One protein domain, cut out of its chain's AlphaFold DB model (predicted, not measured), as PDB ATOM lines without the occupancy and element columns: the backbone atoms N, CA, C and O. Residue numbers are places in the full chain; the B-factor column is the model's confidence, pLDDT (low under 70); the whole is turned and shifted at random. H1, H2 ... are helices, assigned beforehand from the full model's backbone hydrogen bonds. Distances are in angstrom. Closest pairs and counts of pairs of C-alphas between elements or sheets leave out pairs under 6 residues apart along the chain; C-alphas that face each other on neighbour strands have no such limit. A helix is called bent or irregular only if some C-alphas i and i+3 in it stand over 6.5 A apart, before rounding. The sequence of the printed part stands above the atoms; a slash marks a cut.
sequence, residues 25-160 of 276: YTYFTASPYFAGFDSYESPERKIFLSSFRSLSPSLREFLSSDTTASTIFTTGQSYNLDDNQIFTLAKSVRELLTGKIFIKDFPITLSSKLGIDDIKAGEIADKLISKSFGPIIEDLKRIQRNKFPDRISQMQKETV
ATOM      1  N   TYR A  25     139.292 140.238 125.007       93.94
ATOM      2  CA  TYR A  25     139.338 141.545 125.652       93.94
ATOM      3  C   TYR A  25     139.368 141.402 127.176       93.94
ATOM      4  O   TYR A  25     140.281 141.909 127.827       93.94
ATOM      5  N   THR A  26     138.443 140.632 127.741       94.88
ATOM      6  CA  THR A  26     138.370 140.325 129.167       94.88
ATOM      7  C   THR A  26     139.666 139.688 129.663       94.88
ATOM      8  O   THR A  26     140.173 140.059 130.728       94.88
ATOM      9  N   TYR A  27     140.250 138.772 128.884       96.25
ATOM     10  CA  TYR A  27     141.537 138.175 129.223       96.25
ATOM     11  C   TYR A  27     142.654 139.225 129.308       96.25
ATOM     12  O   TYR A  27     143.350 139.283 130.321       96.25
ATOM     13  N   PHE A  28     142.810 140.104 128.315       95.38
ATOM     14  CA  PHE A  28     143.847 141.143 128.356       95.38
ATOM     15  C   PHE A  28     143.622 142.184 129.459       95.38
ATOM     16  O   PHE A  28     144.592 142.629 130.077       95.38
ATOM     17  N   THR A  29     142.367 142.532 129.742       95.81
ATOM     18  CA  THR A  29     142.010 143.505 130.780       95.81
ATOM     19  C   THR A  29     142.280 142.961 132.182       95.81
ATOM     20  O   THR A  29     142.848 143.661 133.016       95.81
ATOM     21  N   ALA A  30     141.915 141.706 132.457       97.69
ATOM     22  CA  ALA A  30     141.938 141.152 133.812       97.69
ATOM     23  C   ALA A  30     143.074 140.153 134.089       97.69
ATOM     24  O   ALA A  30     143.230 139.719 135.233       97.69
ATOM     25  N   SER A  31     143.882 139.777 133.092       97.69
ATOM     26  CA  SER A  31     145.005 138.853 133.288       97.69
ATOM     27  C   SER A  31     146.160 139.521 134.040       97.69
ATOM     28  O   SER A  31     146.765 140.474 133.531       97.69
ATOM     29  N   PRO A  32     146.576 138.993 135.210       97.94
ATOM     30  CA  PRO A  32     147.758 139.483 135.917       97.94
ATOM     31  C   PRO A  32     149.041 139.406 135.076       97.94
ATOM     32  O   PRO A  32     149.977 140.183 135.294       97.94
ATOM     33  N   TYR A  33     149.104 138.480 134.114       97.56
ATOM     34  CA  TYR A  33     150.244 138.331 133.214       97.56
ATOM     35  C   TYR A  33     150.391 139.509 132.238       97.56
ATOM     36  O   TYR A  33     151.520 139.915 131.961       97.56
ATOM     37  N   PHE A  34     149.285 140.094 131.765       96.19
ATOM     38  CA  PHE A  34     149.301 141.193 130.788       96.19
ATOM     39  C   PHE A  34     149.095 142.580 131.397       96.19
ATOM     40  O   PHE A  34     149.627 143.552 130.864       96.19
ATOM     41  N   ALA A  35     148.384 142.680 132.523       93.69
ATOM     42  CA  ALA A  35     147.988 143.956 133.105       93.69
ATOM     43  C   ALA A  35     149.170 144.920 133.337       93.69
ATOM     44  O   ALA A  35     150.287 144.513 133.619       93.69
ATOM     45  N   GLY A  36     148.968 146.228 133.278       87.62
ATOM     46  CA  GLY A  36     149.990 147.233 133.586       87.62
ATOM     47  C   GLY A  36     151.214 147.307 132.664       87.62
ATOM     48  O   GLY A  36     152.234 147.817 133.129       87.62
ATOM     49  N   PHE A  37     151.150 146.790 131.433       92.75
ATOM     50  CA  PHE A  37     152.180 147.009 130.412       92.75
ATOM     51  C   PHE A  37     151.606 147.794 129.236       92.75
ATOM     52  O   PHE A  37     150.679 147.329 128.584       92.75
ATOM     53  N   ASP A  38     152.208 148.942 128.936       88.50
ATOM     54  CA  ASP A  38     151.782 149.788 127.815       88.50
ATOM     55  C   ASP A  38     152.276 149.250 126.459       88.50
ATOM     56  O   ASP A  38     151.761 149.606 125.403       88.50
ATOM     57  N   SER A  39     153.305 148.392 126.472       92.31
ATOM     58  CA  SER A  39     153.918 147.810 125.278       92.31
ATOM     59  C   SER A  39     154.610 146.480 125.581       92.31
ATOM     60  O   SER A  39     155.124 146.256 126.680       92.31
ATOM     61  N   TYR A  40     154.695 145.606 124.574       89.19
ATOM     62  CA  TYR A  40     155.450 144.351 124.641       89.19
ATOM     63  C   TYR A  40     156.949 144.555 124.889       89.19
ATOM     64  O   TYR A  40     157.594 143.678 125.472       89.19
ATOM     65  N   GLU A  41     157.483 145.710 124.491       93.88
ATOM     66  CA  GLU A  41     158.902 146.049 124.612       93.88
ATOM     67  C   GLU A  41     159.238 146.859 125.868       93.88
ATOM     68  O   GLU A  41     160.402 147.232 126.052       93.88
ATOM     69  N   SER A  42     158.258 147.108 126.746       95.38
ATOM     70  CA  SER A  42     158.489 147.927 127.933       95.38
ATOM     71  C   SER A  42     159.551 147.301 128.858       95.38
ATOM     72  O   SER A  42     159.571 146.074 129.058       95.38
ATOM     73  N   PRO A  43     160.462 148.107 129.438       95.06
ATOM     74  CA  PRO A  43     161.450 147.621 130.400       95.06
ATOM     75  C   PRO A  43     160.807 146.874 131.577       95.06
ATOM     76  O   PRO A  43     161.305 145.833 132.011       95.06
ATOM     77  N   GLU A  44     159.656 147.350 132.048       93.94
ATOM     78  CA  GLU A  44     158.891 146.762 133.147       93.94
ATOM     79  C   GLU A  44     158.449 145.340 132.808       93.94
ATOM     80  O   GLU A  44     158.530 144.445 133.654       93.94
ATOM     81  N   ARG A  45     158.024 145.111 131.558       95.31
ATOM     82  CA  ARG A  45     157.642 143.783 131.082       95.31
ATOM     83  C   ARG A  45     158.842 142.853 131.023       95.31
ATOM     84  O   ARG A  45     158.734 141.711 131.457       95.31
ATOM     85  N   LYS A  46     160.000 143.326 130.557       95.81
ATOM     86  CA  LYS A  46     161.239 142.525 130.520       95.81
ATOM     87  C   LYS A  46     161.666 142.093 131.929       95.81
ATOM     88  O   LYS A  46     161.935 140.911 132.153       95.81
ATOM     89  N   ILE A  47     161.629 143.015 132.894       95.31
ATOM     90  CA  ILE A  47     161.915 142.734 134.312       95.31
ATOM     91  C   ILE A  47     160.907 141.730 134.884       95.31
ATOM     92  O   ILE A  47     161.286 140.776 135.576       95.31
ATOM     93  N   PHE A  48     159.621 141.912 134.573       96.12
ATOM     94  CA  PHE A  48     158.583 140.981 134.995       96.12
ATOM     95  C   PHE A  48     158.806 139.590 134.412       96.12
ATOM     96  O   PHE A  48     158.807 138.638 135.178       96.12
ATOM     97  N   LEU A  49     159.050 139.451 133.106       96.69
ATOM     98  CA  LEU A  49     159.246 138.151 132.460       96.69
ATOM     99  C   LEU A  49     160.451 137.395 133.028       96.69
ATOM    100  O   LEU A  49     160.379 136.179 133.205       96.69
ATOM    101  N   SER A  50     161.533 138.103 133.367       96.06
ATOM    102  CA  SER A  50     162.668 137.506 134.076       96.06
ATOM    103  C   SER A  50     162.244 136.936 135.434       96.06
ATOM    104  O   SER A  50     162.536 135.784 135.748       96.06
ATOM    105  N   SER A  51     161.496 137.716 136.219       95.19
ATOM    106  CA  SER A  51     160.989 137.283 137.528       95.19
ATOM    107  C   SER A  51     159.955 136.155 137.398       95.19
ATOM    108  O   SER A  51     160.004 135.182 138.142       95.19
ATOM    109  N   PHE A  52     159.062 136.239 136.414       96.81
ATOM    110  CA  PHE A  52     158.007 135.270 136.129       96.81
ATOM    111  C   PHE A  52     158.580 133.881 135.858       96.81
ATOM    112  O   PHE A  52     158.104 132.897 136.416       96.81
ATOM    113  N   ARG A  53     159.654 133.795 135.062       97.38
ATOM    114  CA  ARG A  53     160.345 132.526 134.779       97.38
ATOM    115  C   ARG A  53     160.879 131.850 136.044       97.38
ATOM    116  O   ARG A  53     160.895 130.626 136.093       97.38
ATOM    117  N   SER A  54     161.253 132.622 137.065       96.31
ATOM    118  CA  SER A  54     161.748 132.097 138.347       96.31
ATOM    119  C   SER A  54     160.654 131.660 139.333       96.31
ATOM    120  O   SER A  54     160.970 131.058 140.356       96.31
ATOM    121  N   LEU A  55     159.375 131.944 139.048       97.06
ATOM    122  CA  LEU A  55     158.261 131.534 139.910       97.06
ATOM    123  C   LEU A  55     158.028 130.017 139.858       97.06
ATOM    124  O   LEU A  55     158.407 129.348 138.892       97.06
ATOM    125  N   SER A  56     157.357 129.482 140.882       97.62
ATOM    126  CA  SER A  56     156.902 128.089 140.880       97.62
ATOM    127  C   SER A  56     155.941 127.832 139.706       97.62
ATOM    128  O   SER A  56     155.253 128.758 139.261       97.62
ATOM    129  N   PRO A  57     155.859 126.588 139.191       97.62
ATOM    130  CA  PRO A  57     154.919 126.243 138.127       97.62
ATOM    131  C   PRO A  57     153.479 126.669 138.442       97.62
ATOM    132  O   PRO A  57     152.860 127.319 137.604       97.62
ATOM    133  N   SER A  58     153.011 126.420 139.669       97.31
ATOM    134  CA  SER A  58     151.661 126.770 140.124       97.31
ATOM    135  C   SER A  58     151.384 128.274 140.065       97.31
ATOM    136  O   SER A  58     150.310 128.692 139.643       97.31
ATOM    137  N   LEU A  59     152.356 129.117 140.439       97.88
ATOM    138  CA  LEU A  59     152.207 130.572 140.342       97.88
ATOM    139  C   LEU A  59     152.241 131.072 138.899       97.88
ATOM    140  O   LEU A  59     151.514 132.007 138.565       97.88
ATOM    141  N   ARG A  60     153.075 130.472 138.039       98.12
ATOM    142  CA  ARG A  60     153.104 130.828 136.614       98.12
ATOM    143  C   ARG A  60     151.769 130.519 135.954       98.12
ATOM    144  O   ARG A  60     151.215 131.403 135.311       98.12
ATOM    145  N   GLU A  61     151.260 129.310 136.173       98.00
ATOM    146  CA  GLU A  61     149.952 128.874 135.687       98.00
ATOM    147  C   GLU A  61     148.843 129.786 136.209       98.00
ATOM    148  O   GLU A  61     148.048 130.291 135.420       98.00
ATOM    149  N   PHE A  62     148.839 130.091 137.510       97.81
ATOM    150  CA  PHE A  62     147.859 130.996 138.101       97.81
ATOM    151  C   PHE A  62     147.849 132.376 137.433       97.81
ATOM    152  O   PHE A  62     146.780 132.899 137.127       97.81
ATOM    153  N   LEU A  63     149.023 132.971 137.201       97.81
ATOM    154  CA  LEU A  63     149.148 134.298 136.590       97.81
ATOM    155  C   LEU A  63     148.704 134.324 135.121       97.81
ATOM    156  O   LEU A  63     148.208 135.357 134.679       97.81
ATOM    157  N   SER A  64     148.906 133.232 134.373       97.56
ATOM    158  CA  SER A  64     148.545 133.134 132.951       97.56
ATOM    159  C   SER A  64     147.168 132.518 132.686       97.56
ATOM    160  O   SER A  64     146.740 132.509 131.537       97.56
ATOM    161  N   SER A  65     146.494 131.985 133.710       96.44
ATOM    162  CA  SER A  65     145.238 131.243 133.566       96.44
ATOM    163  C   SER A  65     144.041 132.140 133.250       96.44
ATOM    164  O   SER A  65     143.774 133.134 133.932       96.44
ATOM    165  N   ASP A  66     143.245 131.698 132.283       95.94
ATOM    166  CA  ASP A  66     141.959 132.285 131.901       95.94
ATOM    167  C   ASP A  66     140.966 132.298 133.070       95.94
ATOM    168  O   ASP A  66     140.202 133.247 133.247       95.94
ATOM    169  N   THR A  67     141.015 131.278 133.936       95.25
ATOM    170  CA  THR A  67     140.141 131.187 135.118       95.25
ATOM    171  C   THR A  67     140.464 132.285 136.130       95.25
ATOM    172  O   THR A  67     139.557 132.866 136.739       95.25
ATOM    173  N   THR A  68     141.749 132.611 136.293       96.94
ATOM    174  CA  THR A  68     142.190 133.718 137.148       96.94
ATOM    175  C   THR A  68     141.719 135.051 136.581       96.94
ATOM    176  O   THR A  68     141.116 135.836 137.314       96.94
ATOM    177  N   ALA A  69     141.929 135.286 135.281       97.44
ATOM    178  CA  ALA A  69     141.471 136.503 134.612       97.44
ATOM    179  C   ALA A  69     139.946 136.671 134.731       97.44
ATOM    180  O   ALA A  69     139.470 137.716 135.174       97.44
ATOM    181  N   SER A  70     139.178 135.613 134.459       96.12
ATOM    182  CA  SER A  70     137.716 135.599 134.605       96.12
ATOM    183  C   SER A  70     137.278 135.883 136.044       96.12
ATOM    184  O   SER A  70     136.356 136.664 136.290       96.12
ATOM    185  N   THR A  71     137.975 135.322 137.036       96.88
ATOM    186  CA  THR A  71     137.660 135.587 138.446       96.88
ATOM    187  C   THR A  71     137.933 137.039 138.835       96.88
ATOM    188  O   THR A  71     137.111 137.638 139.530       96.88
ATOM    189  N   ILE A  72     139.038 137.627 138.374       98.25
ATOM    190  CA  ILE A  72     139.359 139.038 138.625       98.25
ATOM    191  C   ILE A  72     138.327 139.947 137.958       98.25
ATOM    192  O   ILE A  72     137.791 140.834 138.622       98.25
ATOM    193  N   PHE A  73     137.988 139.686 136.694       97.69
ATOM    194  CA  PHE A  73     137.007 140.477 135.954       97.69
ATOM    195  C   PHE A  73     135.620 140.421 136.600       97.69
ATOM    196  O   PHE A  73     135.045 141.454 136.931       97.69
ATOM    197  N   THR A  74     135.100 139.217 136.859       97.19
ATOM    198  CA  THR A  74     133.783 139.032 137.494       97.19
ATOM    199  C   THR A  74     133.729 139.618 138.901       97.19
ATOM    200  O   THR A  74     132.698 140.161 139.300       97.19
ATOM    201  N   THR A  75     134.835 139.558 139.652       98.19
ATOM    202  CA  THR A  75     134.928 140.218 140.958       98.19
ATOM    203  C   THR A  75     134.850 141.729 140.786       98.19
ATOM    204  O   THR A  75     133.973 142.339 141.389       98.19
ATOM    205  N   GLY A  76     135.673 142.329 139.923       98.12
ATOM    206  CA  GLY A  76     135.646 143.772 139.679       98.12
ATOM    207  C   GLY A  76     134.276 144.278 139.226       98.12
ATOM    208  O   GLY A  76     133.751 145.222 139.816       98.12
ATOM    209  N   GLN A  77     133.638 143.576 138.289       98.06
ATOM    210  CA  GLN A  77     132.283 143.896 137.838       98.06
ATOM    211  C   GLN A  77     131.249 143.805 138.967       98.06
ATOM    212  O   GLN A  77     130.397 144.680 139.093       98.06
ATOM    213  N   SER A  78     131.349 142.807 139.855       98.00
ATOM    214  CA  SER A  78     130.434 142.697 141.006       98.00
ATOM    215  C   SER A  78     130.531 143.868 141.994       98.00
ATOM    216  O   SER A  78     129.603 144.094 142.766       98.00
ATOM    217  N   TYR A  79     131.627 144.628 141.937       98.31
ATOM    218  CA  TYR A  79     131.858 145.837 142.722       98.31
ATOM    219  C   TYR A  79     131.750 147.122 141.886       98.31
ATOM    220  O   TYR A  79     132.116 148.190 142.378       98.31
ATOM    221  N   ASN A  80     131.218 147.062 140.661       97.94
ATOM    222  CA  ASN A  80     131.102 148.203 139.744       97.94
ATOM    223  C   ASN A  80     132.447 148.911 139.496       97.94
ATOM    224  O   ASN A  80     132.507 150.140 139.510       97.94
ATOM    225  N   LEU A  81     133.532 148.145 139.363       98.31
ATOM    226  CA  LEU A  81     134.807 148.694 138.910       98.31
ATOM    227  C   LEU A  81     134.773 148.886 137.394       98.31
ATOM    228  O   LEU A  81     134.289 148.010 136.680       98.31
ATOM    229  N   ASP A  82     135.313 150.002 136.910       98.06
ATOM    230  CA  ASP A  82     135.529 150.199 135.476       98.06
ATOM    231  C   ASP A  82     136.712 149.361 134.948       98.06
ATOM    232  O   ASP A  82     137.506 148.809 135.714       98.06
ATOM    233  N   ASP A  83     136.855 149.269 133.625       97.25
ATOM    234  CA  ASP A  83     137.887 148.437 132.995       97.25
ATOM    235  C   ASP A  83     139.320 148.856 133.377       97.25
ATOM    236  O   ASP A  83     140.187 147.996 133.560       97.25
ATOM    237  N   ASN A  84     139.580 150.153 133.589       97.44
ATOM    238  CA  ASN A  84     140.895 150.632 134.028       97.44
ATOM    239  C   ASN A  84     141.171 150.239 135.487       97.44
ATOM    240  O   ASN A  84     142.301 149.884 135.848       97.44
ATOM    241  N   GLN A  85     140.145 150.274 136.337       98.31
ATOM    242  CA  GLN A  85     140.221 149.785 137.710       98.31
ATOM    243  C   GLN A  85     140.422 148.264 137.749       98.31
ATOM    244  O   GLN A  85     141.259 147.788 138.516       98.31
ATOM    245  N   ILE A  86     139.745 147.491 136.895       98.50
ATOM    246  CA  ILE A  86     139.949 146.036 136.779       98.50
ATOM    247  C   ILE A  86     141.379 145.722 136.321       98.50
ATOM    248  O   ILE A  86     142.050 144.867 136.907       98.50
ATOM    249  N   PHE A  87     141.890 146.460 135.339       97.81
ATOM    250  CA  PHE A  87     143.280 146.355 134.900       97.81
ATOM    251  C   PHE A  87     144.269 146.670 136.032       97.81
ATOM    252  O   PHE A  87     145.258 145.959 136.247       97.81
ATOM    253  N   THR A  88     143.980 147.695 136.832       98.31
ATOM    254  CA  THR A  88     144.782 148.065 138.009       98.31
ATOM    255  C   THR A  88     144.705 147.012 139.122       98.31
ATOM    256  O   THR A  88     145.711 146.730 139.787       98.31
ATOM    257  N   LEU A  89     143.546 146.375 139.301       98.62
ATOM    258  CA  LEU A  89     143.344 145.254 140.217       98.62
ATOM    259  C   LEU A  89     144.191 144.049 139.791       98.62
ATOM    260  O   LEU A  89     144.964 143.533 140.599       98.62
ATOM    261  N   ALA A  90     144.137 143.656 138.516       98.44
ATOM    262  CA  ALA A  90     144.947 142.572 137.960       98.44
ATOM    263  C   ALA A  90     146.456 142.832 138.119       98.44
ATOM    264  O   ALA A  90     147.213 141.956 138.555       98.44
ATOM    265  N   LYS A  91     146.899 144.072 137.862       98.25
ATOM    266  CA  LYS A  91     148.279 144.512 138.117       98.25
ATOM    267  C   LYS A  91     148.655 144.359 139.594       98.25
ATOM    268  O   LYS A  91     149.742 143.869 139.899       98.25
ATOM    269  N   SER A  92     147.771 144.748 140.507       98.50
ATOM    270  CA  SER A  92     148.014 144.659 141.953       98.50
ATOM    271  C   SER A  92     148.073 143.207 142.438       98.50
ATOM    272  O   SER A  92     148.931 142.879 143.257       98.50
ATOM    273  N   VAL A  93     147.256 142.310 141.875       98.38
ATOM    274  CA  VAL A  93     147.360 140.860 142.114       98.38
ATOM    275  C   VAL A  93     148.734 140.339 141.682       98.38
ATOM    276  O   VAL A  93     149.395 139.647 142.455       98.38
ATOM    277  N   ARG A  94     149.234 140.720 140.499       98.12
ATOM    278  CA  ARG A  94     150.602 140.355 140.086       98.12
ATOM    279  C   ARG A  94     151.652 140.874 141.067       98.12
ATOM    280  O   ARG A  94     152.599 140.160 141.397       98.12
ATOM    281  N   GLU A  95     151.542 142.124 141.501       98.00
ATOM    282  CA  GLU A  95     152.495 142.718 142.443       98.00
ATOM    283  C   GLU A  95     152.492 141.992 143.797       98.00
ATOM    284  O   GLU A  95     153.560 141.749 144.359       98.00
ATOM    285  N   LEU A  96     151.329 141.551 144.278       98.00
ATOM    286  CA  LEU A  96     151.214 140.697 145.460       98.00
ATOM    287  C   LEU A  96     151.917 139.346 145.263       98.00
ATOM    288  O   LEU A  96     152.741 138.946 146.088       98.00
ATOM    289  N   LEU A  97     151.649 138.665 144.145       97.56
ATOM    290  CA  LEU A  97     152.210 137.338 143.854       97.56
ATOM    291  C   LEU A  97     153.709 137.359 143.541       97.56
ATOM    292  O   LEU A  97     154.397 136.364 143.736       97.56
ATOM    293  N   THR A  98     154.235 138.499 143.101       96.94
ATOM    294  CA  THR A  98     155.679 138.716 142.914       96.94
ATOM    295  C   THR A  98     156.368 139.262 144.170       96.94
ATOM    296  O   THR A  98     157.575 139.511 144.153       96.94
ATOM    297  N   GLY A  99     155.627 139.421 145.273       97.00
ATOM    298  CA  GLY A  99     156.156 139.860 146.564       97.00
ATOM    299  C   GLY A  99     156.577 141.328 146.599       97.00
ATOM    300  O   GLY A  99     157.477 141.680 147.354       97.00
ATOM    301  N   LYS A 100     155.962 142.179 145.770       97.38
ATOM    302  CA  LYS A 100     156.098 143.643 145.838       97.38
ATOM    303  C   LYS A 100     155.138 144.262 146.853       97.38
ATOM    304  O   LYS A 100     155.451 145.301 147.420       97.38
ATOM    305  N   ILE A 101     153.996 143.616 147.089       98.19
ATOM    306  CA  ILE A 101     153.009 144.013 148.099       98.19
ATOM    307  C   ILE A 101     153.002 142.966 149.214       98.19
ATOM    308  O   ILE A 101     153.001 141.760 148.943       98.19
ATOM    309  N   PHE A 102     152.999 143.427 150.466       97.88
ATOM    310  CA  PHE A 102     152.803 142.554 151.617       97.88
ATOM    311  C   PHE A 102     151.325 142.167 151.733       97.88
ATOM    312  O   PHE A 102     150.462 143.029 151.612       97.88
ATOM    313  N   ILE A 103     151.007 140.894 151.988       96.81
ATOM    314  CA  ILE A 103     149.612 140.410 151.926       96.81
ATOM    315  C   ILE A 103     148.645 141.168 152.853       96.81
ATOM    316  O   ILE A 103     147.508 141.410 152.463       96.81
ATOM    317  N   LYS A 104     149.089 141.603 154.041       96.31
ATOM    318  CA  LYS A 104     148.249 142.409 154.947       96.31
ATOM    319  C   LYS A 104     148.002 143.834 154.454       96.31
ATOM    320  O   LYS A 104     146.979 144.416 154.787       96.31
ATOM    321  N   ASP A 105     148.912 144.375 153.651       98.00
ATOM    322  CA  ASP A 105     148.784 145.713 153.073       98.00
ATOM    323  C   ASP A 105     147.982 145.681 151.765       98.00
ATOM    324  O   ASP A 105     147.795 146.711 151.113       98.00
ATOM    325  N   PHE A 106     147.540 144.500 151.325       98.19
ATOM    326  CA  PHE A 106     146.876 144.359 150.041       98.19
ATOM    327  C   PHE A 106     145.564 145.161 149.962       98.19
ATOM    328  O   PHE A 106     145.442 145.935 149.012       98.19
ATOM    329  N   PRO A 107     144.645 145.112 150.953       98.44
ATOM    330  CA  PRO A 107     143.432 145.935 150.936       98.44
ATOM    331  C   PRO A 107     143.708 147.441 150.854       98.44
ATOM    332  O   PRO A 107     143.165 148.119 149.987       98.44
ATOM    333  N   ILE A 108     144.606 147.964 151.697       98.31
ATOM    334  CA  ILE A 108     144.924 149.401 151.714       98.31
ATOM    335  C   ILE A 108     145.613 149.846 150.415       98.31
ATOM    336  O   ILE A 108     145.356 150.933 149.902       98.31
ATOM    337  N   THR A 109     146.430 148.971 149.819       98.38
ATOM    338  CA  THR A 109     147.037 149.225 148.507       98.38
ATOM    339  C   THR A 109     145.981 149.259 147.401       98.38
ATOM    340  O   THR A 109     146.074 150.096 146.503       98.38
ATOM    341  N   LEU A 110     144.977 148.375 147.449       98.44
ATOM    342  CA  LEU A 110     143.866 148.385 146.494       98.44
ATOM    343  C   LEU A 110     143.019 149.649 146.629       98.44
ATOM    344  O   LEU A 110     142.770 150.293 145.616       98.44
ATOM    345  N   SER A 111     142.639 150.031 147.851       98.56
ATOM    346  CA  SER A 111     141.907 151.273 148.131       98.56
ATOM    347  C   SER A 111     142.600 152.478 147.488       98.56
ATOM    348  O   SER A 111     142.033 153.151 146.623       98.56
ATOM    349  N   SER A 112     143.892 152.652 147.790       98.50
ATOM    350  CA  SER A 112     144.697 153.755 147.266       98.50
ATOM    351  C   SER A 112     144.821 153.749 145.738       98.50
ATOM    352  O   SER A 112     144.709 154.804 145.117       98.50
ATOM    353  N   LYS A 113     145.052 152.587 145.115       98.25
ATOM    354  CA  LYS A 113     145.268 152.501 143.661       98.25
ATOM    355  C   LYS A 113     143.987 152.573 142.840       98.25
ATOM    356  O   LYS A 113     144.029 153.054 141.713       98.25
ATOM    357  N   LEU A 114     142.886 152.048 143.367       98.19
ATOM    358  CA  LEU A 114     141.599 152.018 142.674       98.19
ATOM    359  C   LEU A 114     140.774 153.282 142.941       98.19
ATOM    360  O   LEU A 114     139.832 153.541 142.197       98.19
ATOM    361  N   GLY A 115     141.117 154.066 143.971       98.12
ATOM    362  CA  GLY A 115     140.338 155.236 144.378       98.12
ATOM    363  C   GLY A 115     138.968 154.850 144.935       98.12
ATOM    364  O   GLY A 115     137.978 155.526 144.662       98.12
ATOM    365  N   ILE A 116     138.901 153.732 145.663       98.31
ATOM    366  CA  ILE A 116     137.678 153.208 146.288       98.31
ATOM    367  C   ILE A 116     137.801 153.253 147.811       98.31
ATOM    368  O   ILE A 116     138.886 153.467 148.338       98.31
ATOM    369  N   ASP A 117     136.696 153.048 148.522       98.25
ATOM    370  CA  ASP A 117     136.706 153.006 149.981       98.25
ATOM    371  C   ASP A 117     137.425 151.758 150.535       98.25
ATOM    372  O   ASP A 117     137.444 150.689 149.916       98.25
ATOM    373  N   ASP A 118     138.002 151.896 151.732       98.19
ATOM    374  CA  ASP A 118     138.789 150.840 152.386       98.19
ATOM    375  C   ASP A 118     137.976 149.567 152.657       98.19
ATOM    376  O   ASP A 118     138.519 148.463 152.589       98.19
ATOM    377  N   ILE A 119     136.674 149.707 152.937       98.12
ATOM    378  CA  ILE A 119     135.780 148.579 153.227       98.12
ATOM    379  C   ILE A 119     135.613 147.737 151.960       98.12
ATOM    380  O   ILE A 119     135.912 146.544 151.961       98.12
ATOM    381  N   LYS A 120     135.233 148.371 150.850       98.38
ATOM    382  CA  LYS A 120     135.082 147.746 149.536       98.38
ATOM    383  C   LYS A 120     136.388 147.133 149.040       98.38
ATOM    384  O   LYS A 120     136.380 146.037 148.483       98.38
ATOM    385  N   ALA A 121     137.521 147.801 149.261       98.62
ATOM    386  CA  ALA A 121     138.833 147.248 148.937       98.62
ATOM    387  C   ALA A 121     139.151 145.977 149.749       98.62
ATOM    388  O   ALA A 121     139.679 145.013 149.189       98.62
ATOM    389  N   GLY A 122     138.793 145.957 151.038       98.44
ATOM    390  CA  GLY A 122     138.864 144.772 151.896       98.44
ATOM    391  C   GLY A 122     138.018 143.619 151.370       98.44
ATOM    392  O   GLY A 122     138.533 142.520 151.173       98.44
ATOM    393  N   GLU A 123     136.756 143.881 151.034       98.44
ATOM    394  CA  GLU A 123     135.851 142.861 150.498       98.44
ATOM    395  C   GLU A 123     136.342 142.276 149.161       98.44
ATOM    396  O   GLU A 123     136.293 141.059 148.956       98.44
ATOM    397  N   ILE A 124     136.870 143.114 148.258       98.44
ATOM    398  CA  ILE A 124     137.482 142.661 146.998       98.44
ATOM    399  C   ILE A 124     138.683 141.753 147.279       98.44
ATOM    400  O   ILE A 124     138.800 140.680 146.676       98.44
ATOM    401  N   ALA A 125     139.577 142.167 148.183       98.31
ATOM    402  CA  ALA A 125     140.761 141.393 148.543       98.31
ATOM    403  C   ALA A 125     140.380 140.021 149.118       98.31
ATOM    404  O   ALA A 125     140.865 138.997 148.630       98.31
ATOM    405  N   ASP A 126     139.469 139.987 150.089       98.12
ATOM    406  CA  ASP A 126     139.014 138.756 150.737       98.12
ATOM    407  C   ASP A 126     138.337 137.809 149.744       98.12
ATOM    408  O   ASP A 126     138.578 136.595 149.757       98.12
ATOM    409  N   LYS A 127     137.534 138.347 148.821       98.00
ATOM    410  CA  LYS A 127     136.863 137.553 147.789       98.00
ATOM    411  C   LYS A 127     137.844 136.934 146.797       98.00
ATOM    412  O   LYS A 127     137.688 135.766 146.444       98.00
ATOM    413  N   LEU A 128     138.876 137.667 146.378       97.25
ATOM    414  CA  LEU A 128     139.927 137.122 145.513       97.25
ATOM    415  C   LEU A 128     140.756 136.053 146.229       97.25
ATOM    416  O   LEU A 128     141.006 134.985 145.668       97.25
ATOM    417  N   ILE A 129     141.158 136.314 147.475       95.94
ATOM    418  CA  ILE A 129     141.969 135.380 148.261       95.94
ATOM    419  C   ILE A 129     141.191 134.080 148.498       95.94
ATOM    420  O   ILE A 129     141.697 132.996 148.207       95.94
ATOM    421  N   SER A 130     139.947 134.174 148.967       96.38
ATOM    422  CA  SER A 130     139.116 133.001 149.264       96.38
ATOM    423  C   SER A 130     138.764 132.184 148.020       96.38
ATOM    424  O   SER A 130     138.768 130.955 148.083       96.38
ATOM    425  N   LYS A 131     138.492 132.836 146.881       95.94
ATOM    426  CA  LYS A 131     138.059 132.153 145.654       95.94
ATOM    427  C   LYS A 131     139.214 131.606 144.816       95.94
ATOM    428  O   LYS A 131     139.060 130.557 144.198       95.94
ATOM    429  N   SER A 132     140.347 132.304 144.766       94.06
ATOM    430  CA  SER A 132     141.401 132.010 143.787       94.06
ATOM    431  C   SER A 132     142.707 131.528 144.407       94.06
ATOM    432  O   SER A 132     143.439 130.795 143.752       94.06
ATOM    433  N   PHE A 133     143.041 131.902 145.646       95.88
ATOM    434  CA  PHE A 133     144.413 131.694 146.135       95.88
ATOM    435  C   PHE A 133     144.649 130.326 146.773       95.88
ATOM    436  O   PHE A 133     145.803 129.981 147.013       95.88
ATOM    437  N   GLY A 134     143.605 129.527 147.015       96.06
ATOM    438  CA  GLY A 134     143.723 128.195 147.625       96.06
ATOM    439  C   GLY A 134     144.854 127.334 147.032       96.06
ATOM    440  O   GLY A 134     145.717 126.894 147.792       96.06
ATOM    441  N   PRO A 135     144.934 127.162 145.697       96.81
ATOM    442  CA  PRO A 135     145.982 126.358 145.057       96.81
ATOM    443  C   PRO A 135     147.411 126.915 145.179       96.81
ATOM    444  O   PRO A 135     148.370 126.166 145.018       96.81
ATOM    445  N   ILE A 136     147.574 128.217 145.446       97.62
ATOM    446  CA  ILE A 136     148.875 128.914 145.435       97.62
ATOM    447  C   ILE A 136     149.277 129.494 146.797       97.62
ATOM    448  O   ILE A 136     150.302 130.171 146.909       97.62
ATOM    449  N   ILE A 137     148.486 129.256 147.847       96.88
ATOM    450  CA  ILE A 137     148.644 129.949 149.130       96.88
ATOM    451  C   ILE A 137     149.988 129.647 149.804       96.88
ATOM    452  O   ILE A 137     150.595 130.536 150.401       96.88
ATOM    453  N   GLU A 138     150.489 128.417 149.683       97.69
ATOM    454  CA  GLU A 138     151.773 128.022 150.272       97.69
ATOM    455  C   GLU A 138     152.963 128.665 149.552       97.69
ATOM    456  O   GLU A 138     153.908 129.131 150.196       97.69
ATOM    457  N   ASP A 139     152.895 128.784 148.225       97.94
ATOM    458  CA  ASP A 139     153.914 129.491 147.450       97.94
ATOM    459  C   ASP A 139     153.893 130.992 147.742       97.94
ATOM    460  O   ASP A 139     154.949 131.598 147.941       97.94
ATOM    461  N   LEU A 140     152.702 131.583 147.878       96.81
ATOM    462  CA  LEU A 140     152.562 132.976 148.291       96.81
ATOM    463  C   LEU A 140     153.170 133.207 149.681       96.81
ATOM    464  O   LEU A 140     153.973 134.123 149.848       96.81
ATOM    465  N   LYS A 141     152.872 132.356 150.672       96.56
ATOM    466  CA  LYS A 141     153.481 132.440 152.015       96.56
ATOM    467  C   LYS A 141     155.006 132.373 151.951       96.56
ATOM    468  O   LYS A 141     155.678 133.126 152.656       96.56
ATOM    469  N   ARG A 142     155.565 131.496 151.112       97.62
ATOM    470  CA  ARG A 142     157.017 131.371 150.914       97.62
ATOM    471  C   ARG A 142     157.623 132.660 150.360       97.62
ATOM    472  O   ARG A 142     158.605 133.151 150.910       97.62
ATOM    473  N   ILE A 143     157.012 133.240 149.325       97.06
ATOM    474  CA  ILE A 143     157.449 134.521 148.749       97.06
ATOM    475  C   ILE A 143     157.393 135.629 149.803       97.06
ATOM    476  O   ILE A 143     158.362 136.369 149.962       97.06
ATOM    477  N   GLN A 144     156.300 135.710 150.561       97.38
ATOM    478  CA  GLN A 144     156.106 136.733 151.590       97.38
ATOM    479  C   GLN A 144     157.138 136.608 152.723       97.38
ATOM    480  O   GLN A 144     157.686 137.621 153.150       97.38
ATOM    481  N   ARG A 145     157.486 135.384 153.151       96.81
ATOM    482  CA  ARG A 145     158.563 135.144 154.134       96.81
ATOM    483  C   ARG A 145     159.931 135.588 153.642       96.81
ATOM    484  O   ARG A 145     160.683 136.180 154.408       96.81
ATOM    485  N   ASN A 146     160.225 135.347 152.369       97.00
ATOM    486  CA  ASN A 146     161.511 135.714 151.787       97.00
ATOM    487  C   ASN A 146     161.627 137.222 151.524       97.00
ATOM    488  O   ASN A 146     162.714 137.778 151.639       97.00
ATOM    489  N   LYS A 147     160.527 137.887 151.144       97.00
ATOM    490  CA  LYS A 147     160.518 139.318 150.794       97.00
ATOM    491  C   LYS A 147     160.290 140.243 151.987       97.00
ATOM    492  O   LYS A 147     160.775 141.368 151.961       97.00
ATOM    493  N   PHE A 148     159.579 139.783 153.016       97.12
ATOM    494  CA  PHE A 148     159.184 140.599 154.166       97.12
ATOM    495  C   PHE A 148     159.465 139.906 155.517       97.12
ATOM    496  O   PHE A 148     158.553 139.787 156.342       97.12
ATOM    497  N   PRO A 149     160.707 139.454 155.788       96.12
ATOM    498  CA  PRO A 149     161.030 138.737 157.027       96.12
ATOM    499  C   PRO A 149     160.771 139.585 158.285       96.12
ATOM    500  O   PRO A 149     160.226 139.087 159.276       96.12
ATOM    501  N   ASP A 150     161.077 140.884 158.227       96.12
ATOM    502  CA  ASP A 150     160.907 141.804 159.357       96.12
ATOM    503  C   ASP A 150     159.435 142.001 159.722       96.12
ATOM    504  O   ASP A 150     159.067 141.954 160.896       96.12
ATOM    505  N   ARG A 151     158.566 142.154 158.715       93.56
ATOM    506  CA  ARG A 151     157.125 142.352 158.930       93.56
ATOM    507  C   ARG A 151     156.467 141.122 159.542       93.56
ATOM    508  O   ARG A 151     155.628 141.248 160.429       93.56
ATOM    509  N   ILE A 152     156.875 139.928 159.115       91.31
ATOM    510  CA  ILE A 152     156.379 138.681 159.710       91.31
ATOM    511  C   ILE A 152     156.844 138.557 161.163       91.31
ATOM    512  O   ILE A 152     156.051 138.185 162.027       91.31
ATOM    513  N   SER A 153     158.095 138.921 161.448       92.69
ATOM    514  CA  SER A 153     158.634 138.908 162.811       92.69
ATOM    515  C   SER A 153     157.894 139.887 163.729       92.69
ATOM    516  O   SER A 153     157.618 139.564 164.882       92.69
ATOM    517  N   GLN A 154     157.532 141.073 163.229       92.12
ATOM    518  CA  GLN A 154     156.726 142.051 163.970       92.12
ATOM    519  C   GLN A 154     155.318 141.524 164.264       92.12
ATOM    520  O   GLN A 154     154.868 141.594 165.405       92.12
ATOM    521  N   MET A 155     154.661 140.907 163.279       89.00
ATOM    522  CA  MET A 155     153.331 140.323 163.477       89.00
ATOM    523  C   MET A 155     153.306 139.231 164.548       89.00
ATOM    524  O   MET A 155     152.339 139.137 165.295       89.00
ATOM    525  N   GLN A 156     154.353 138.403 164.626       88.75
ATOM    526  CA  GLN A 156     154.440 137.357 165.647       88.75
ATOM    527  C   GLN A 156     154.589 137.940 167.057       88.75
ATOM    528  O   GLN A 156     154.061 137.366 168.008       88.75
ATOM    529  N   LYS A 157     155.270 139.087 167.192       88.69
ATOM    530  CA  LYS A 157     155.421 139.793 168.472       88.69
ATOM    531  C   LYS A 157     154.105 140.403 168.947       88.69
ATOM    532  O   LYS A 157     153.801 140.312 170.127       88.69
ATOM    533  N   GLU A 158     153.323 140.974 168.035       84.44
ATOM    534  CA  GLU A 158     152.038 141.613 168.353       84.44
ATOM    535  C   GLU A 158     150.961 140.599 168.777       84.44
ATOM    536  O   GLU A 158     150.102 140.902 169.598       84.44
ATOM    537  N   THR A 159     151.031 139.360 168.281       76.69
ATOM    538  CA  THR A 159     150.091 138.293 168.668       76.69
ATOM    539  C   THR A 159     150.379 137.635 170.013       76.69
ATOM    540  O   THR A 159     149.601 136.772 170.414       76.69
ATOM    541  N   VAL A 160     151.465 137.987 170.714       70.50
ATOM    542  CA  VAL A 160     151.663 137.517 172.091       70.50
ATOM    543  C   VAL A 160     150.730 138.347 172.969       70.50
ATOM    544  O   VAL A 160     151.020 139.524 173.180       70.50
TER     545      VAL A 160
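AT A GLANCE: This is residues 25 to 160 of the 276 residues of an uncharacterized protein of Candidatus Yanofskybacteria bacterium RIFCSPHIGHO2_01_FULL_41_53 (UniProt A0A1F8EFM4). A compact cluster of helices is built round H5: H4, H7 and H6 close a ring of contacts with it, and H1 packs on H4 and H5. H3 and H8 cross each other near the Leu 97 end of H5, H2 lies out beyond H3, and the free-standing part of H9, residues 154 to 158, sticks out as an arm at the far end. The printed part has 136 residues with nine named helices, H1 to H9 in chain order, and no named strand; the class is all helix. It is compact, with a radius of gyration of the C-alphas of 14.7 A, and spans 48 by 34 by 26 A.

IN THESE COORDINATES: Find C-alpha 83 at (137.887, 148.437, 132.995); from there H5 runs 21.1 A to C-alpha 97 at (152.210, 137.338, 143.854). Before it come H1, residues 25 to 30, H2, residues 43 to 53, H3, residues 57 to 64, and H4, residues 66 to 78, 18.0 A long. After it come H6, residues 103 to 114, 16.9 A, H7, residues 118 to 132, 20.9 A, and H8, residues 134 to 147, 20.4 A. H9, residues 149 to 158, ends at C-alpha 158, (152.038, 141.613, 168.353). H6 and H8 are irregular: C-alphas 104 and 107 are 7.2 A apart, C-alphas 135 and 138 8.0 A.

HOW THE PARTS SIT: Start at H5, which forms a helical hairpin with H6: they touch at a shallow tilt of 22 degrees, opposite ways, closest at C-alphas 85 and 114, 5.6 A. With residues 85 to 90 alone H5 touches H4, closest at C-alphas 86 and 76, 5.7 A. H7 touches H4 at a shallow tilt of 29 degrees, opposite ways, with C-alphas 132 and 68 closest at 6.9 A. H6 touches H7 with residues 106 to 111 alone, at a steep tilt of 58 degrees; C-alphas 107 and 122 are closest, 4.8 A. H1 touches H4, about perpendicular at 79 degrees, with C-alphas 30 and 69 closest at 4.7 A. With residues 135 to 139 alone H8 touches H3, about perpendicular at 78 degrees, closest at C-alphas 136 and 59, 6.3 A. H2 and H9 touch no helix. Every O i to N i+4 pair is within hydrogen-bond range in H1, H2, H3, H4, H5, H7 and H9; in H6 it is 6 of 8, in H8 8 of 10.

THE WHOLE: The C-alphas farthest apart are those of Glu 41 and Val 160, 48.8 A. The printed part has no cut, and the link from H1 to H2, 12 residues, is long. Residues 38 to 43 and 154 to 160 stand free. The mean pLDDT of the printed part is 96.2, and no printed residue is under 70.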